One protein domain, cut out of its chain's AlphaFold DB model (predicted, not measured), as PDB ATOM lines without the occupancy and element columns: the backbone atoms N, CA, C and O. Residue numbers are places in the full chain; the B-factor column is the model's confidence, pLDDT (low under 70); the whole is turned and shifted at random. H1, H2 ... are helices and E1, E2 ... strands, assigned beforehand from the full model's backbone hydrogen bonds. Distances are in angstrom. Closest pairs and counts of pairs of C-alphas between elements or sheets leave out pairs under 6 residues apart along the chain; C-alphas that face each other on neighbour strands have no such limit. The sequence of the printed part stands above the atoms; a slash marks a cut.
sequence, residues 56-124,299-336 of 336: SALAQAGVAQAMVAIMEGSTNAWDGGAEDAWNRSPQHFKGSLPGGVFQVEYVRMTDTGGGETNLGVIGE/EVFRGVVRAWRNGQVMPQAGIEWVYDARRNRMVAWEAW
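This is residues 56 to 124 and 299 to 336 of the 336 residues of an uncharacterized protein of Lentisphaerae bacterium RIFOXYC12_FULL_60_16 (UniProt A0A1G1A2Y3). A twisted six-stranded sheet curls round one long helix, H1, which packs into its hollow. The far end of the hairpin of E2 and E3, with residues 110 to 114, sticks out from this body as an arm, and the short helix H2 sits by H1 and the E1 end of the sheet. The printed part has 107 residues, with two named helices and six named strands, along the chain first H1 and H2 and then E1 to E6; the sheet is branched, E2 having three neighbours, E1, E3 and E4, while E4 and E5 are neighbours and so are E5 and E6, each of these pairs antiparallel, and the class is mixed, helices and strands. It is compact, with a radius of gyration of the C-alphas of 13.4 A and spans of 38 by 35 by 26 A.

H1, residues 56 to 71, begins at C-alpha 56 (6.290, 7.246, 33.501) and is 22.5 A long. H2 is residues 90 to 93 and E1 residues 94 to 97. E2, residues 100 to 109, is 29.2 A long, and E3 is residues 115 to 119. E4, residues 300 to 309, is 29.5 A long and begins at C-alpha 300 (-7.032, 0.215, 51.342). E5, residues 317 to 324, is 23.1 A long. E6, residues 329 to 335, is 17.1 A long and ends at C-alpha 335 (-1.839, 7.188, 34.353).

H1 is on the sheet; its closest C-alphas to E4 are Ala 59 and Ala 307, 5.2 A, and to E5 Ser 56 and Ala 317, 5.5 A. H1 and E6 are near each other, with 6 pairs of C-alphas within 10 A. E1 and E3 lie on one side of E2, beside residues 100 to 103 and 105 to 109, and E4 on the other side. E1, E2, E3 and E4, E5, E6 are two meanders, each strand the antiparallel neighbour of the one before. Within hydrogen-bond range are N 102 and O 95 at 2.9 A, N 106 and O 118 at 2.8 A, N 304 and O 105 at 2.7 A, N 305 and O 319 at 2.8 A, and N 320 and O 334 at 2.8 A. H2 only grazes the sheet and touches H1, through residues 62 to 69 of H1 alone, the closest C-alphas being Ala 69 and His 92, 6.1 A. In H1 every O i to N i+4 pair is within hydrogen-bond range; H2 is too short for one.

The C-alphas farthest apart, Pro 98 and Thr 112, are 40.2 A apart. Residues 125 to 298 are not printed; C-alphas 124 and 299 are 7.7 A apart across the cut. H1 to H2 is a long link of 18 residues. Confidence is under 70 at residues 73 to 75 and 110 to 113.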
ATOM      1  N   SER A  56       7.179   8.337  33.090       94.38
ATOM      2  CA  SER A  56       6.290   7.246  33.501       94.38
ATOM      3  C   SER A  56       7.007   6.246  34.411       94.38
ATOM      4  O   SER A  56       6.456   5.858  35.436       94.38
ATOM      5  N   ALA A  57       8.262   5.896  34.108       95.44
ATOM      6  CA  ALA A  57       9.072   5.030  34.962       95.44
ATOM      7  C   ALA A  57       9.330   5.657  36.345       95.44
ATOM      8  O   ALA A  57       9.243   4.963  37.356       95.44
ATOM      9  N   LEU A  58       9.582   6.972  36.408       96.62
ATOM     10  CA  LEU A  58       9.688   7.705  37.677       96.62
ATOM     11  C   LEU A  58       8.382   7.643  38.483       96.62
ATOM     12  O   LEU A  58       8.420   7.412  39.689       96.62
ATOM     13  N   ALA A  59       7.231   7.815  37.829       96.94
ATOM     14  CA  ALA A  59       5.939   7.726  38.501       96.94
ATOM     15  C   ALA A  59       5.666   6.301  39.020       96.94
ATOM     16  O   ALA A  59       5.268   6.129  40.170       96.94
ATOM     17  N   GLN A  60       5.955   5.271  38.218       96.88
ATOM     18  CA  GLN A  60       5.823   3.866  38.628       96.88
ATOM     19  C   GLN A  60       6.732   3.524  39.814       96.88
ATOM     20  O   GLN A  60       6.301   2.826  40.730       96.88
ATOM     21  N   ALA A  61       7.959   4.054  39.839       96.38
ATOM     22  CA  ALA A  61       8.859   3.902  40.977       96.38
ATOM     23  C   ALA A  61       8.273   4.515  42.258       96.38
ATOM     24  O   ALA A  61       8.387   3.918  43.326       96.38
ATOM     25  N   GLY A  62       7.588   5.659  42.151       96.56
ATOM     26  CA  GLY A  62       6.884   6.256  43.284       96.56
ATOM     27  C   GLY A  62       5.731   5.404  43.806       96.56
ATOM     28  O   GLY A  62       5.585   5.275  45.020       96.56
ATOM     29  N   VAL A  63       4.961   4.763  42.918       97.00
ATOM     30  CA  VAL A  63       3.899   3.831  43.335       97.00
ATOM     31  C   VAL A  63       4.512   2.626  44.043       97.00
ATOM     32  O   VAL A  63       4.080   2.272  45.137       97.00
ATOM     33  N   ALA A  64       5.564   2.035  43.469       95.50
ATOM     34  CA  ALA A  64       6.260   0.903  44.070       95.50
ATOM     35  C   ALA A  64       6.834   1.250  45.454       95.50
ATOM     36  O   ALA A  64       6.658   0.478  46.395       95.50
ATOM     37  N   GLN A  65       7.455   2.424  45.612       94.69
ATOM     38  CA  GLN A  65       7.973   2.883  46.903       94.69
ATOM     39  C   GLN A  65       6.848   3.077  47.932       94.69
ATOM     40  O   GLN A  65       6.982   2.644  49.076       94.69
ATOM     41  N   ALA A  66       5.719   3.670  47.531       94.81
ATOM     42  CA  ALA A  66       4.563   3.826  48.409       94.81
ATOM     43  C   ALA A  66       3.964   2.472  48.826       94.81
ATOM     44  O   ALA A  66       3.631   2.284  49.993       94.81
ATOM     45  N   MET A  67       3.874   1.510  47.903       93.62
ATOM     46  CA  MET A  67       3.424   0.150  48.209       93.62
ATOM     47  C   MET A  67       4.358  -0.542  49.203       93.62
ATOM     48  O   MET A  67       3.874  -1.182  50.130       93.62
ATOM     49  N   VAL A  68       5.679  -0.399  49.047       91.75
ATOM     50  CA  VAL A  68       6.659  -0.924  50.013       91.75
ATOM     51  C   VAL A  68       6.426  -0.312  51.392       91.75
ATOM     52  O   VAL A  68       6.309  -1.061  52.354       91.75
ATOM     53  N   ALA A  69       6.235   1.006  51.491       91.31
ATOM     54  CA  ALA A  69       5.936   1.659  52.766       91.31
ATOM     55  C   ALA A  69       4.629   1.153  53.412       91.31
ATOM     56  O   ALA A  69       4.567   0.985  54.626       91.31
ATOM     57  N   ILE A  70       3.595   0.869  52.609       91.75
ATOM     58  CA  ILE A  70       2.342   0.266  53.093       91.75
ATOM     59  C   ILE A  70       2.572  -1.178  53.580       91.75
ATOM     60  O   ILE A  70       2.041  -1.575  54.617       91.75
ATOM     61  N   MET A  71       3.348  -1.975  52.836       86.62
ATOM     62  CA  MET A  71       3.577  -3.400  53.107       86.62
ATOM     63  C   MET A  71       4.548  -3.664  54.259       86.62
ATOM     64  O   MET A  71       4.342  -4.611  55.013       86.62
ATOM     65  N   GLU A  72       5.593  -2.848  54.409       81.25
ATOM     66  CA  GLU A  72       6.611  -2.998  55.459       81.25
ATOM     67  C   GLU A  72       6.032  -2.838  56.869       81.25
ATOM     68  O   GLU A  72       6.710  -3.128  57.854       81.25
ATOM     69  N   GLY A  73       4.768  -2.420  56.990       61.41
ATOM     70  CA  GLY A  73       4.084  -2.394  58.271       61.41
ATOM     71  C   GLY A  73       4.724  -1.412  59.248       61.41
ATOM     72  O   GLY A  73       4.432  -1.486  60.441       61.41
ATOM     73  N   SER A  74       5.506  -0.442  58.756       53.28
ATOM     74  CA  SER A  74       6.009   0.746  59.467       53.28
ATOM     75  C   SER A  74       4.876   1.690  59.900       53.28
ATOM     76  O   SER A  74       5.067   2.879  60.137       53.28
ATOM     77  N   THR A  75       3.676   1.135  60.058       63.59
ATOM     78  CA  THR A  75       2.519   1.749  60.664       63.59
ATOM     79  C   THR A  75       2.733   1.755  62.167       63.59
ATOM     80  O   THR A  75       2.908   0.712  62.796       63.59
ATOM     81  N   ASN A  76       2.658   2.926  62.774       74.88
ATOM     82  CA  ASN A  76       2.582   3.128  64.222       74.88
ATOM     83  C   ASN A  76       1.248   2.598  64.828       74.88
ATOM     84  O   ASN A  76       0.789   3.097  65.851       74.88
ATOM     85  N   ALA A  77       0.645   1.575  64.202       85.00
ATOM     86  CA  ALA A  77      -0.670   0.980  64.442       85.00
ATOM     87  C   ALA A  77      -1.883   1.903  64.209       85.00
ATOM     88  O   ALA A  77      -3.011   1.499  64.493       85.00
ATOM     89  N   TRP A  78      -1.683   3.094  63.648       89.56
ATOM     90  CA  TRP A  78      -2.747   4.005  63.236       89.56
ATOM     91  C   TRP A  78      -2.353   4.745  61.951       89.56
ATOM     92  O   TRP A  78      -1.196   4.767  61.547       89.56
ATOM     93  N   ASP A  79      -3.327   5.349  61.287       90.25
ATOM     94  CA  ASP A  79      -3.091   6.272  60.176       90.25
ATOM     95  C   ASP A  79      -3.670   7.621  60.561       90.25
ATOM     96  O   ASP A  79      -4.663   7.675  61.288       90.25
ATOM     97  N   GLY A  80      -3.073   8.721  60.109       88.00
ATOM     98  CA  GLY A  80      -3.563  10.027  60.520       88.00
ATOM     99  C   GLY A  80      -2.827  11.209  59.926       88.00
ATOM    100  O   GLY A  80      -2.078  11.097  58.958       88.00
ATOM    101  N   GLY A  81      -3.117  12.373  60.503       83.19
ATOM    102  CA  GLY A  81      -2.565  13.654  60.079       83.19
ATOM    103  C   GLY A  81      -1.390  14.155  60.918       83.19
ATOM    104  O   GLY A  81      -0.803  15.160  60.529       83.19
ATOM    105  N   ALA A  82      -1.066  13.508  62.042       84.94
ATOM    106  CA  ALA A  82      -0.011  13.955  62.954       84.94
ATOM    107  C   ALA A  82       1.406  13.840  62.358       84.94
ATOM    108  O   ALA A  82       1.624  13.129  61.379       84.94
ATOM    109  N   GLU A  83       2.377  14.545  62.945       82.38
ATOM    110  CA  GLU A  83       3.767  14.576  62.450       82.38
ATOM    111  C   GLU A  83       4.461  13.207  62.507       82.38
ATOM    112  O   GLU A  83       5.269  12.887  61.637       82.38
ATOM    113  N   ASP A  84       4.120  12.381  63.499       84.25
ATOM    114  CA  ASP A  84       4.622  11.013  63.663       84.25
ATOM    115  C   ASP A  84       3.853   9.985  62.811       84.25
ATOM    116  O   ASP A  84       4.085   8.780  62.943       84.25
ATOM    117  N   ALA A  85       2.938  10.432  61.940       87.94
ATOM    118  CA  ALA A  85       2.166   9.566  61.061       87.94
ATOM    119  C   ALA A  85       3.029   9.030  59.908       87.94
ATOM    120  O   ALA A  85       3.529   9.773  59.057       87.94
ATOM    121  N   TRP A  86       3.159   7.705  59.849       90.25
ATOM    122  CA  TRP A  86       3.959   7.015  58.838       90.25
ATOM    123  C   TRP A  86       3.513   7.357  57.409       90.25
ATOM    124  O   TRP A  86       4.358   7.582  56.544       90.25
ATOM    125  N   ASN A  87       2.195   7.485  57.191       90.25
ATOM    126  CA  ASN A  87       1.543   7.689  55.895       90.25
ATOM    127  C   ASN A  87       1.753   9.094  55.309       90.25
ATOM    128  O   ASN A  87       1.172   9.406  54.273       90.25
ATOM    129  N   ARG A  88       2.578   9.930  55.956       90.00
ATOM    130  CA  ARG A  88       2.968  11.277  55.506       90.00
ATOM    131  C   ARG A  88       4.482  11.510  55.524       90.00
ATOM    132  O   ARG A  88       4.937  12.607  55.200       90.00
ATOM    133  N   SER A  89       5.276  10.500  55.888       89.38
ATOM    134  CA  SER A  89       6.727  10.641  56.029       89.38
ATOM    135  C   SER A  89       7.406  10.953  54.687       89.38
ATOM    136  O   SER A  89       7.321  10.150  53.749       89.38
ATOM    137  N   PRO A  90       8.160  12.065  54.568       91.81
ATOM    138  CA  PRO A  90       8.876  12.390  53.336       91.81
ATOM    139  C   PRO A  90       9.869  11.322  52.884       91.81
ATOM    140  O   PRO A  90      10.118  11.208  51.689       91.81
ATOM    141  N   GLN A  91      10.405  10.530  53.813       89.75
ATOM    142  CA  GLN A  91      11.339   9.448  53.498       89.75
ATOM    143  C   GLN A  91      10.673   8.326  52.692       89.75
ATOM    144  O   GLN A  91      11.326   7.695  51.868       89.75
ATOM    145  N   HIS A  92       9.373   8.104  52.896       90.19
ATOM    146  CA  HIS A  92       8.614   7.064  52.202       90.19
ATOM    147  C   HIS A  92       7.951   7.571  50.920       90.19
ATOM    148  O   HIS A  92       7.756   6.797  49.989       90.19
ATOM    149  N   PHE A  93       7.650   8.869  50.832       95.00
ATOM    150  CA  PHE A  93       6.803   9.417  49.764       95.00
ATOM    151  C   PHE A  93       7.489  10.439  48.855       95.00
ATOM    152  O   PHE A  93       6.841  11.032  47.994       95.00
ATOM    153  N   LYS A  94       8.803  10.627  49.005       96.25
ATOM    154  CA  LYS A  94       9.647  11.344  48.044       96.25
ATOM    155  C   LYS A  94      10.799  10.452  47.615       96.25
ATOM    156  O   LYS A  94      11.349   9.705  48.420       96.25
ATOM    157  N   GLY A  95      11.187  10.568  46.353       95.44
ATOM    158  CA  GLY A  95      12.321   9.831  45.818       95.44
ATOM    159  C   GLY A  95      12.997  10.567  44.676       95.44
ATOM    160  O   GLY A  95      12.410  11.424  44.015       95.44
ATOM    161  N   SER A  96      14.265  10.230  44.466       94.62
ATOM    162  CA  SER A  96      15.091  10.747  43.382       94.62
ATOM    163  C   SER A  96      15.771   9.577  42.693       94.62
ATOM    164  O   SER A  96      16.349   8.713  43.350       94.62
ATOM    165  N   LEU A  97      15.687   9.548  41.369       93.31
ATOM    166  CA  LEU A  97      16.313   8.542  40.521       93.31
ATOM    167  C   LEU A  97      17.064   9.249  39.385       93.31
ATOM    168  O   LEU A  97      16.813  10.424  39.099       93.31
ATOM    169  N   PRO A  98      17.983   8.560  38.685       90.19
ATOM    170  CA  PRO A  98      18.594   9.119  37.488       90.19
ATOM    171  C   PRO A  98      17.524   9.594  36.491       90.19
ATOM    172  O   PRO A  98      16.753   8.802  35.960       90.19
ATOM    173  N   GLY A  99      17.479  10.904  36.245       86.38
ATOM    174  CA  GLY A  99      16.542  11.531  35.308       86.38
ATOM    175  C   GLY A  99      15.452  12.396  35.943       86.38
ATOM    176  O   GLY A  99      14.869  13.213  35.219       86.38
ATOM    177  N   GLY A 100      15.217  12.300  37.256       94.62
ATOM    178  CA  GLY A 100      14.203  13.119  37.916       94.62
ATOM    179  C   GLY A 100      13.866  12.731  39.353       94.62
ATOM    180  O   GLY A 100      14.534  11.922  39.991       94.62
ATOM    181  N   VAL A 101      12.787  13.323  39.847       96.38
ATOM    182  CA  VAL A 101      12.240  13.103  41.186       96.38
ATOM    183  C   VAL A 101      10.769  12.729  41.089       96.38
ATOM    184  O   VAL A 101      10.095  13.070  40.115       96.38
ATOM    185  N   PHE A 102      10.256  12.063  42.112       96.81
ATOM    186  CA  PHE A 102       8.826  11.838  42.272       96.81
ATOM    187  C   PHE A 102       8.368  12.203  43.681       96.81
ATOM    188  O   PHE A 102       9.151  12.215  44.636       96.81
ATOM    189  N   GLN A 103       7.073  12.471  43.794       97.50
ATOM    190  CA  GLN A 103       6.381  12.725  45.046       97.50
ATOM    191  C   GLN A 103       5.039  12.000  45.025       97.50
ATOM    192  O   GLN A 103       4.333  12.046  44.019       97.50
ATOM    193  N   VAL A 104       4.704  11.334  46.126       97.38
ATOM    194  CA  VAL A 104       3.393  10.717  46.339       97.38
ATOM    195  C   VAL A 104       2.552  11.660  47.189       97.38
ATOM    196  O   VAL A 104       3.000  12.133  48.234       97.38
ATOM    197  N   GLU A 105       1.351  11.959  46.722       96.44
ATOM    198  CA  GLU A 105       0.433  12.930  47.301       96.44
ATOM    199  C   GLU A 105      -0.968  12.332  47.437       96.44
ATOM    200  O   GLU A 105      -1.330  11.381  46.750       96.44
ATOM    201  N   TYR A 106      -1.799  12.931  48.277       93.12
ATOM    202  CA  TYR A 106      -3.230  12.666  48.324       93.12
ATOM    203  C   TYR A 106      -4.002  13.968  48.481       93.12
ATOM    204  O   TYR A 106      -3.498  14.952  49.025       93.12
ATOM    205  N   VAL A 107      -5.250  13.970  48.021       87.31
ATOM    206  CA  VAL A 107      -6.161  15.101  48.203       87.31
ATOM    207  C   VAL A 107      -7.055  14.813  49.402       87.31
ATOM    208  O   VAL A 107      -7.737  13.790  49.447       87.31
ATOM    209  N   ARG A 108      -7.054  15.715  50.383       83.94
ATOM    210  CA  ARG A 108      -8.002  15.706  51.500       83.94
ATOM    211  C   ARG A 108      -9.074  16.755  51.245       83.94
ATOM    212  O   ARG A 108      -8.746  17.918  51.034       83.94
ATOM    213  N   MET A 109     -10.339  16.360  51.304       77.12
ATOM    214  CA  MET A 109     -11.445  17.314  51.216       77.12
ATOM    215  C   MET A 109     -11.587  18.083  52.530       77.12
ATOM    216  O   MET A 109     -11.626  17.483  53.608       77.12
ATOM    217  N   THR A 110     -11.666  19.406  52.431       69.94
ATOM    218  CA  THR A 110     -11.945  20.316  53.541       69.94
ATOM    219  C   THR A 110     -13.445  20.587  53.661       69.94
ATOM    220  O   THR A 110     -14.241  20.303  52.766       69.94
ATOM    221  N   ASP A 111     -13.833  21.191  54.778       61.31
ATOM    222  CA  ASP A 111     -15.210  21.540  55.140       61.31
ATOM    223  C   ASP A 111     -15.864  22.498  54.140       61.31
ATOM    224  O   ASP A 111     -17.082  22.509  53.983       61.31
ATOM    225  N   THR A 112     -15.055  23.302  53.445       58.34
ATOM    226  CA  THR A 112     -15.508  24.243  52.414       58.34
ATOM    227  C   THR A 112     -15.641  23.597  51.034       58.34
ATOM    228  O   THR A 112     -15.956  24.285  50.066       58.34
ATOM    229  N   GLY A 113     -15.398  22.285  50.929       56.66
ATOM    230  CA  GLY A 113     -15.388  21.546  49.667       56.66
ATOM    231  C   GLY A 113     -14.114  21.746  48.840       56.66
ATOM    232  O   GLY A 113     -14.067  21.304  47.695       56.66
ATOM    233  N   GLY A 114     -13.087  22.404  49.391       71.12
ATOM    234  CA  GLY A 114     -11.776  22.530  48.755       71.12
ATOM    235  C   GLY A 114     -10.923  21.273  48.954       71.12
ATOM    236  O   GLY A 114     -10.991  20.634  49.998       71.12
ATOM    237  N   GLY A 115     -10.105  20.915  47.964       78.00
ATOM    238  CA  GLY A 115      -9.122  19.836  48.089       78.00
ATOM    239  C   GLY A 115      -7.766  20.368  48.549       78.00
ATOM    240  O   GLY A 115      -7.165  21.196  47.867       78.00
ATOM    241  N   GLU A 116      -7.257  19.884  49.679       85.19
ATOM    242  CA  GLU A 116      -5.893  20.151  50.136       85.19
ATOM    243  C   GLU A 116      -4.967  19.010  49.703       85.19
ATOM    244  O   GLU A 116      -5.158  17.851  50.089       85.19
ATOM    245  N   THR A 117      -3.947  19.334  48.904       89.25
ATOM    246  CA  THR A 117      -2.934  18.358  48.488       89.25
ATOM    247  C   THR A 117      -1.919  18.169  49.604       89.25
ATOM    248  O   THR A 117      -1.258  19.114  50.030       89.25
ATOM    249  N   ASN A 118      -1.786  16.934  50.065       91.88
ATOM    250  CA  ASN A 118      -0.922  16.543  51.161       91.88
ATOM    251  C   ASN A 118       0.087  15.496  50.688       91.88
ATOM    252  O   ASN A 118      -0.216  14.675  49.830       91.88
ATOM    253  N   LEU A 119       1.286  15.508  51.267       94.56
ATOM    254  CA  LEU A 119       2.293  14.479  51.021       94.56
ATOM    255  C   LEU A 119       1.864  13.152  51.655       94.56
ATOM    256  O   LEU A 119       1.511  13.133  52.835       94.56
ATOM    257  N   GLY A 120       1.984  12.058  50.902       95.19
ATOM    258  CA  GLY A 120       1.797  10.701  51.396       95.19
ATOM    259  C   GLY A 120       0.628   9.955  50.771       95.19
ATOM    260  O   GLY A 120       0.311  10.157  49.601       95.19
ATOM    261  N   VAL A 121      -0.014   9.097  51.563       95.00
ATOM    262  CA  VAL A 121      -1.191   8.309  51.165       95.00
ATOM    263  C   VAL A 121      -2.318   8.462  52.180       95.00
ATOM    264  O   VAL A 121      -2.086   8.719  53.366       95.00
ATOM    265  N   ILE A 122      -3.552   8.265  51.723       94.44
ATOM    266  CA  ILE A 122      -4.746   8.293  52.574       94.44
ATOM    267  C   ILE A 122      -5.539   6.998  52.438       94.44
ATOM    268  O   ILE A 122      -5.622   6.415  51.359       94.44
ATOM    269  N   GLY A 123      -6.123   6.549  53.545       94.56
ATOM    270  CA  GLY A 123      -7.017   5.399  53.555       94.56
ATOM    271  C   GLY A 123      -8.345   5.679  52.856       94.56
ATOM    272  O   GLY A 123      -8.934   6.748  53.034       94.56
ATOM    273  N   GLU A 124      -8.862   4.696  52.129       95.56
ATOM    274  CA  GLU A 124     -10.218   4.707  51.574       95.56
ATOM    275  C   GLU A 124     -11.284   4.739  52.684       95.56
ATOM    276  O   GLU A 124     -12.346   5.328  52.501       95.56
ATOM    277  N   GLU A 299      -7.286  -0.292  55.463       92.50
ATOM    278  CA  GLU A 299      -6.881  -1.518  54.754       92.50
ATOM    279  C   GLU A 299      -6.600  -1.249  53.275       92.50
ATOM    280  O   GLU A 299      -5.887  -2.013  52.621       92.50
ATOM    281  N   VAL A 300      -7.164  -0.165  52.742       94.62
ATOM    282  CA  VAL A 300      -7.032   0.215  51.342       94.62
ATOM    283  C   VAL A 300      -6.549   1.653  51.273       94.62
ATOM    284  O   VAL A 300      -7.112   2.527  51.924       94.62
ATOM    285  N   PHE A 301      -5.510   1.899  50.486       95.25
ATOM    286  CA  PHE A 301      -4.844   3.193  50.400       95.25
ATOM    287  C   PHE A 301      -4.938   3.766  48.998       95.25
ATOM    288  O   PHE A 301      -4.818   3.039  48.017       95.25
ATOM    289  N   ARG A 302      -5.089   5.084  48.924       95.31
ATOM    290  CA  ARG A 302      -5.045   5.880  47.704       95.31
ATOM    291  C   ARG A 302      -3.855   6.822  47.730       95.31
ATOM    292  O   ARG A 302      -3.540   7.413  48.768       95.31
ATOM    293  N   GLY A 303      -3.270   7.025  46.558       96.00
ATOM    294  CA  GLY A 303      -2.295   8.077  46.322       96.00
ATOM    295  C   GLY A 303      -2.281   8.526  44.866       96.00
ATOM    296  O   GLY A 303      -2.787   7.855  43.971       96.00
ATOM    297  N   VAL A 304      -1.659   9.675  44.646       97.12
ATOM    298  CA  VAL A 304      -1.322  10.229  43.342       97.12
ATOM    299  C   VAL A 304       0.179  10.449  43.321       97.12
ATOM    300  O   VAL A 304       0.717  11.208  44.121       97.12
ATOM    301  N   VAL A 305       0.879   9.789  42.411       97.69
ATOM    302  CA  VAL A 305       2.291  10.072  42.168       97.69
ATOM    303  C   VAL A 305       2.396  11.149  41.112       97.69
ATOM    304  O   VAL A 305       1.755  11.061  40.069       97.69
ATOM    305  N   ARG A 306       3.248  12.138  41.358       97.00
ATOM    306  CA  ARG A 306       3.695  13.110  40.362       97.00
ATOM    307  C   ARG A 306       5.189  12.930  40.142       97.00
ATOM    308  O   ARG A 306       5.947  12.798  41.103       97.00
ATOM    309  N   ALA A 307       5.610  12.915  38.881       96.56
ATOM    310  CA  ALA A 307       7.009  12.767  38.502       96.56
ATOM    311  C   ALA A 307       7.506  13.994  37.736       96.56
ATOM    312  O   ALA A 307       6.906  14.420  36.747       96.56
ATOM    313  N   TRP A 308       8.647  14.529  38.159       95.38
ATOM    314  CA  TRP A 308       9.324  15.651  37.522       95.38
ATOM    315  C   TRP A 308      10.660  15.196  36.977       95.38
ATOM    316  O   TRP A 308      11.443  14.535  37.655       95.38
ATOM    317  N   ARG A 309      10.967  15.620  35.758       93.19
ATOM    318  CA  ARG A 309      12.318  15.490  35.227       93.19
ATOM    319  C   ARG A 309      13.225  16.591  35.755       93.19
ATOM    320  O   ARG A 309      12.770  17.692  36.056       93.19
ATOM    321  N   ASN A 310      14.526  16.321  35.762       88.75
ATOM    322  CA  ASN A 310      15.531  17.323  36.109       88.75
ATOM    323  C   ASN A 310      15.351  18.612  35.287       88.75
ATOM    324  O   ASN A 310      15.279  18.575  34.055       88.75
ATOM    325  N   GLY A 311      15.284  19.747  35.984       84.12
ATOM    326  CA  GLY A 311      15.120  21.070  35.380       84.12
ATOM    327  C   GLY A 311      13.706  21.397  34.886       84.12
ATOM    328  O   GLY A 311      13.534  22.434  34.252       84.12
ATOM    329  N   GLN A 312      12.704  20.548  35.140       86.25
ATOM    330  CA  GLN A 312      11.299  20.843  34.837       86.25
ATOM    331  C   GLN A 312      10.558  21.346  36.077       86.25
ATOM    332  O   GLN A 312      10.746  20.826  37.174       86.25
ATOM    333  N   VAL A 313       9.686  22.338  35.885       87.06
ATOM    334  CA  VAL A 313       8.847  22.914  36.955       87.06
ATOM    335  C   VAL A 313       7.517  22.164  37.084       87.06
ATOM    336  O   VAL A 313       6.995  22.004  38.183       87.06
ATOM    337  N   MET A 314       6.987  21.661  35.966       89.31
ATOM    338  CA  MET A 314       5.714  20.938  35.916       89.31
ATOM    339  C   MET A 314       5.931  19.420  35.873       89.31
ATOM    340  O   MET A 314       6.886  18.966  35.223       89.31
ATOM    341  N   PRO A 315       5.049  18.630  36.514       90.12
ATOM    342  CA  PRO A 315       5.114  17.179  36.431       90.12
ATOM    343  C   PRO A 315       4.918  16.728  34.980       90.12
ATOM    344  O   PRO A 315       4.136  17.316  34.236       90.12
ATOM    345  N   GLN A 316       5.673  15.712  34.572       93.06
ATOM    346  CA  GLN A 316       5.690  15.173  33.205       93.06
ATOM    347  C   GLN A 316       4.917  13.855  33.076       93.06
ATOM    348  O   GLN A 316       4.670  13.403  31.962       93.06
ATOM    349  N   ALA A 317       4.595  13.230  34.206       94.88
ATOM    350  CA  ALA A 317       3.721  12.073  34.302       94.88
ATOM    351  C   ALA A 317       3.077  12.051  35.691       94.88
ATOM    352  O   ALA A 317       3.691  12.501  36.673       94.88
ATOM    353  N   GLY A 318       1.878  11.489  35.769       95.94
ATOM    354  CA  GLY A 318       1.209  11.186  37.021       95.94
ATOM    355  C   GLY A 318       0.529   9.825  37.002       95.94
ATOM    356  O   GLY A 318       0.205   9.291  35.942       95.94
ATOM    357  N   ILE A 319       0.362   9.241  38.187       97.44
ATOM    358  CA  ILE A 319      -0.391   7.997  38.375       97.44
ATOM    359  C   ILE A 319      -1.282   8.160  39.599       97.44
ATOM    360  O   ILE A 319      -0.763   8.326  40.701       97.44
ATOM    361  N   GLU A 320      -2.595   8.090  39.421       95.94
ATOM    362  CA  GLU A 320      -3.542   7.853  40.509       95.94
ATOM    363  C   GLU A 320      -3.733   6.349  40.689       95.94
ATOM    364  O   GLU A 320      -3.841   5.589  39.724       95.94
ATOM    365  N   TRP A 321      -3.722   5.896  41.936       96.25
ATOM    366  CA  TRP A 321      -3.768   4.477  42.247       96.25
ATOM    367  C   TRP A 321      -4.486   4.213  43.560       96.25
ATOM    368  O   TRP A 321      -4.518   5.052  44.466       96.25
ATOM    369  N   VAL A 322      -5.041   3.006  43.663       95.81
ATOM    370  CA  VAL A 322      -5.643   2.487  44.890       95.81
ATOM    371  C   VAL A 322      -5.132   1.072  45.131       95.81
ATOM    372  O   VAL A 322      -5.216   0.212  44.253       95.81
ATOM    373  N   TYR A 323      -4.621   0.821  46.331       95.62
ATOM    374  CA  TYR A 323      -3.990  -0.430  46.733       95.62
ATOM    375  C   TYR A 323      -4.707  -1.060  47.927       95.62
ATOM    376  O   TYR A 323      -4.842  -0.437  48.977       95.62
ATOM    377  N   ASP A 324      -5.132  -2.312  47.779       93.69
ATOM    378  CA  ASP A 324      -5.719  -3.126  48.845       93.69
ATOM    379  C   ASP A 324      -4.590  -3.888  49.552       93.69
ATOM    380  O   ASP A 324      -4.090  -4.898  49.045       93.69
ATOM    381  N   ALA A 325      -4.165  -3.380  50.713       91.44
ATOM    382  CA  ALA A 325      -3.041  -3.922  51.471       91.44
ATOM    383  C   ALA A 325      -3.358  -5.300  52.056       91.44
ATOM    384  O   ALA A 325      -2.483  -6.158  52.151       91.44
ATOM    385  N   ARG A 326      -4.628  -5.548  52.395       88.19
ATOM    386  CA  ARG A 326      -5.084  -6.834  52.927       88.19
ATOM    387  C   ARG A 326      -5.016  -7.939  51.877       88.19
ATOM    388  O   ARG A 326      -4.677  -9.073  52.205       88.19
ATOM    389  N   ARG A 327      -5.362  -7.624  50.627       88.31
ATOM    390  CA  ARG A 327      -5.296  -8.567  49.498       88.31
ATOM    391  C   ARG A 327      -3.983  -8.506  48.724       88.31
ATOM    392  O   ARG A 327      -3.810  -9.295  47.799       88.31
ATOM    393  N   ASN A 328      -3.087  -7.590  49.088       89.94
ATOM    394  CA  ASN A 328      -1.814  -7.361  48.418       89.94
ATOM    395  C   ASN A 328      -1.981  -7.141  46.899       89.94
ATOM    396  O   ASN A 328      -1.303  -7.776  46.088       89.94
ATOM    397  N   ARG A 329      -2.947  -6.299  46.498       92.44
ATOM    398  CA  ARG A 329      -3.264  -6.063  45.077       92.44
ATOM    399  C   ARG A 329      -3.603  -4.610  44.770       92.44
ATOM    400  O   ARG A 329      -4.246  -3.926  45.563       92.44
ATOM    401  N   MET A 330      -3.239  -4.176  43.567       92.88
ATOM    402  CA  MET A 330      -3.730  -2.926  42.990       92.88
ATOM    403  C   MET A 330      -5.198  -3.098  42.584       92.88
ATOM    404  O   MET A 330      -5.532  -4.087  41.931       92.88
ATOM    405  N   VAL A 331      -6.066  -2.169  42.988       91.06
ATOM    406  CA  VAL A 331      -7.502  -2.186  42.647       91.06
ATOM    407  C   VAL A 331      -7.898  -1.068  41.684       91.06
ATOM    408  O   VAL A 331      -8.881  -1.228  40.974       91.06
ATOM    409  N   ALA A 332      -7.111   0.007  41.595       90.81
ATOM    410  CA  ALA A 332      -7.271   1.039  40.573       90.81
ATOM    411  C   ALA A 332      -5.907   1.581  40.128       90.81
ATOM    412  O   ALA A 332      -4.982   1.675  40.939       90.81
ATOM    413  N   TRP A 333      -5.793   1.930  38.845       93.25
ATOM    414  CA  TRP A 333      -4.582   2.474  38.235       93.25
ATOM    415  C   TRP A 333      -4.942   3.368  37.048       93.25
ATOM    416  O   TRP A 333      -5.432   2.882  36.029       93.25
ATOM    417  N   GLU A 334      -4.642   4.657  37.151       93.75
ATOM    418  CA  GLU A 334      -4.879   5.634  36.095       93.75
ATOM    419  C   GLU A 334      -3.632   6.496  35.896       93.75
ATOM    420  O   GLU A 334      -3.164   7.155  36.821       93.75
ATOM    421  N   ALA A 335      -3.065   6.469  34.689       93.69
ATOM    422  CA  ALA A 335      -1.839   7.188  34.353       93.69
ATOM    423  C   ALA A 335      -2.115   8.295  33.329       93.69
ATOM    424  O   ALA A 335      -2.827   8.059  32.350       93.69
ATOM    425  N   TRP A 336      -1.498   9.463  33.518       91.25
ATOM    426  CA  TRP A 336      -1.637  10.635  32.647       91.25
ATOM    427  C   TRP A 336      -0.304  11.350  32.403       91.25
ATOM    428  O   TRP A 336       0.609  11.273  33.260       91.25
TER     429      TRP A 336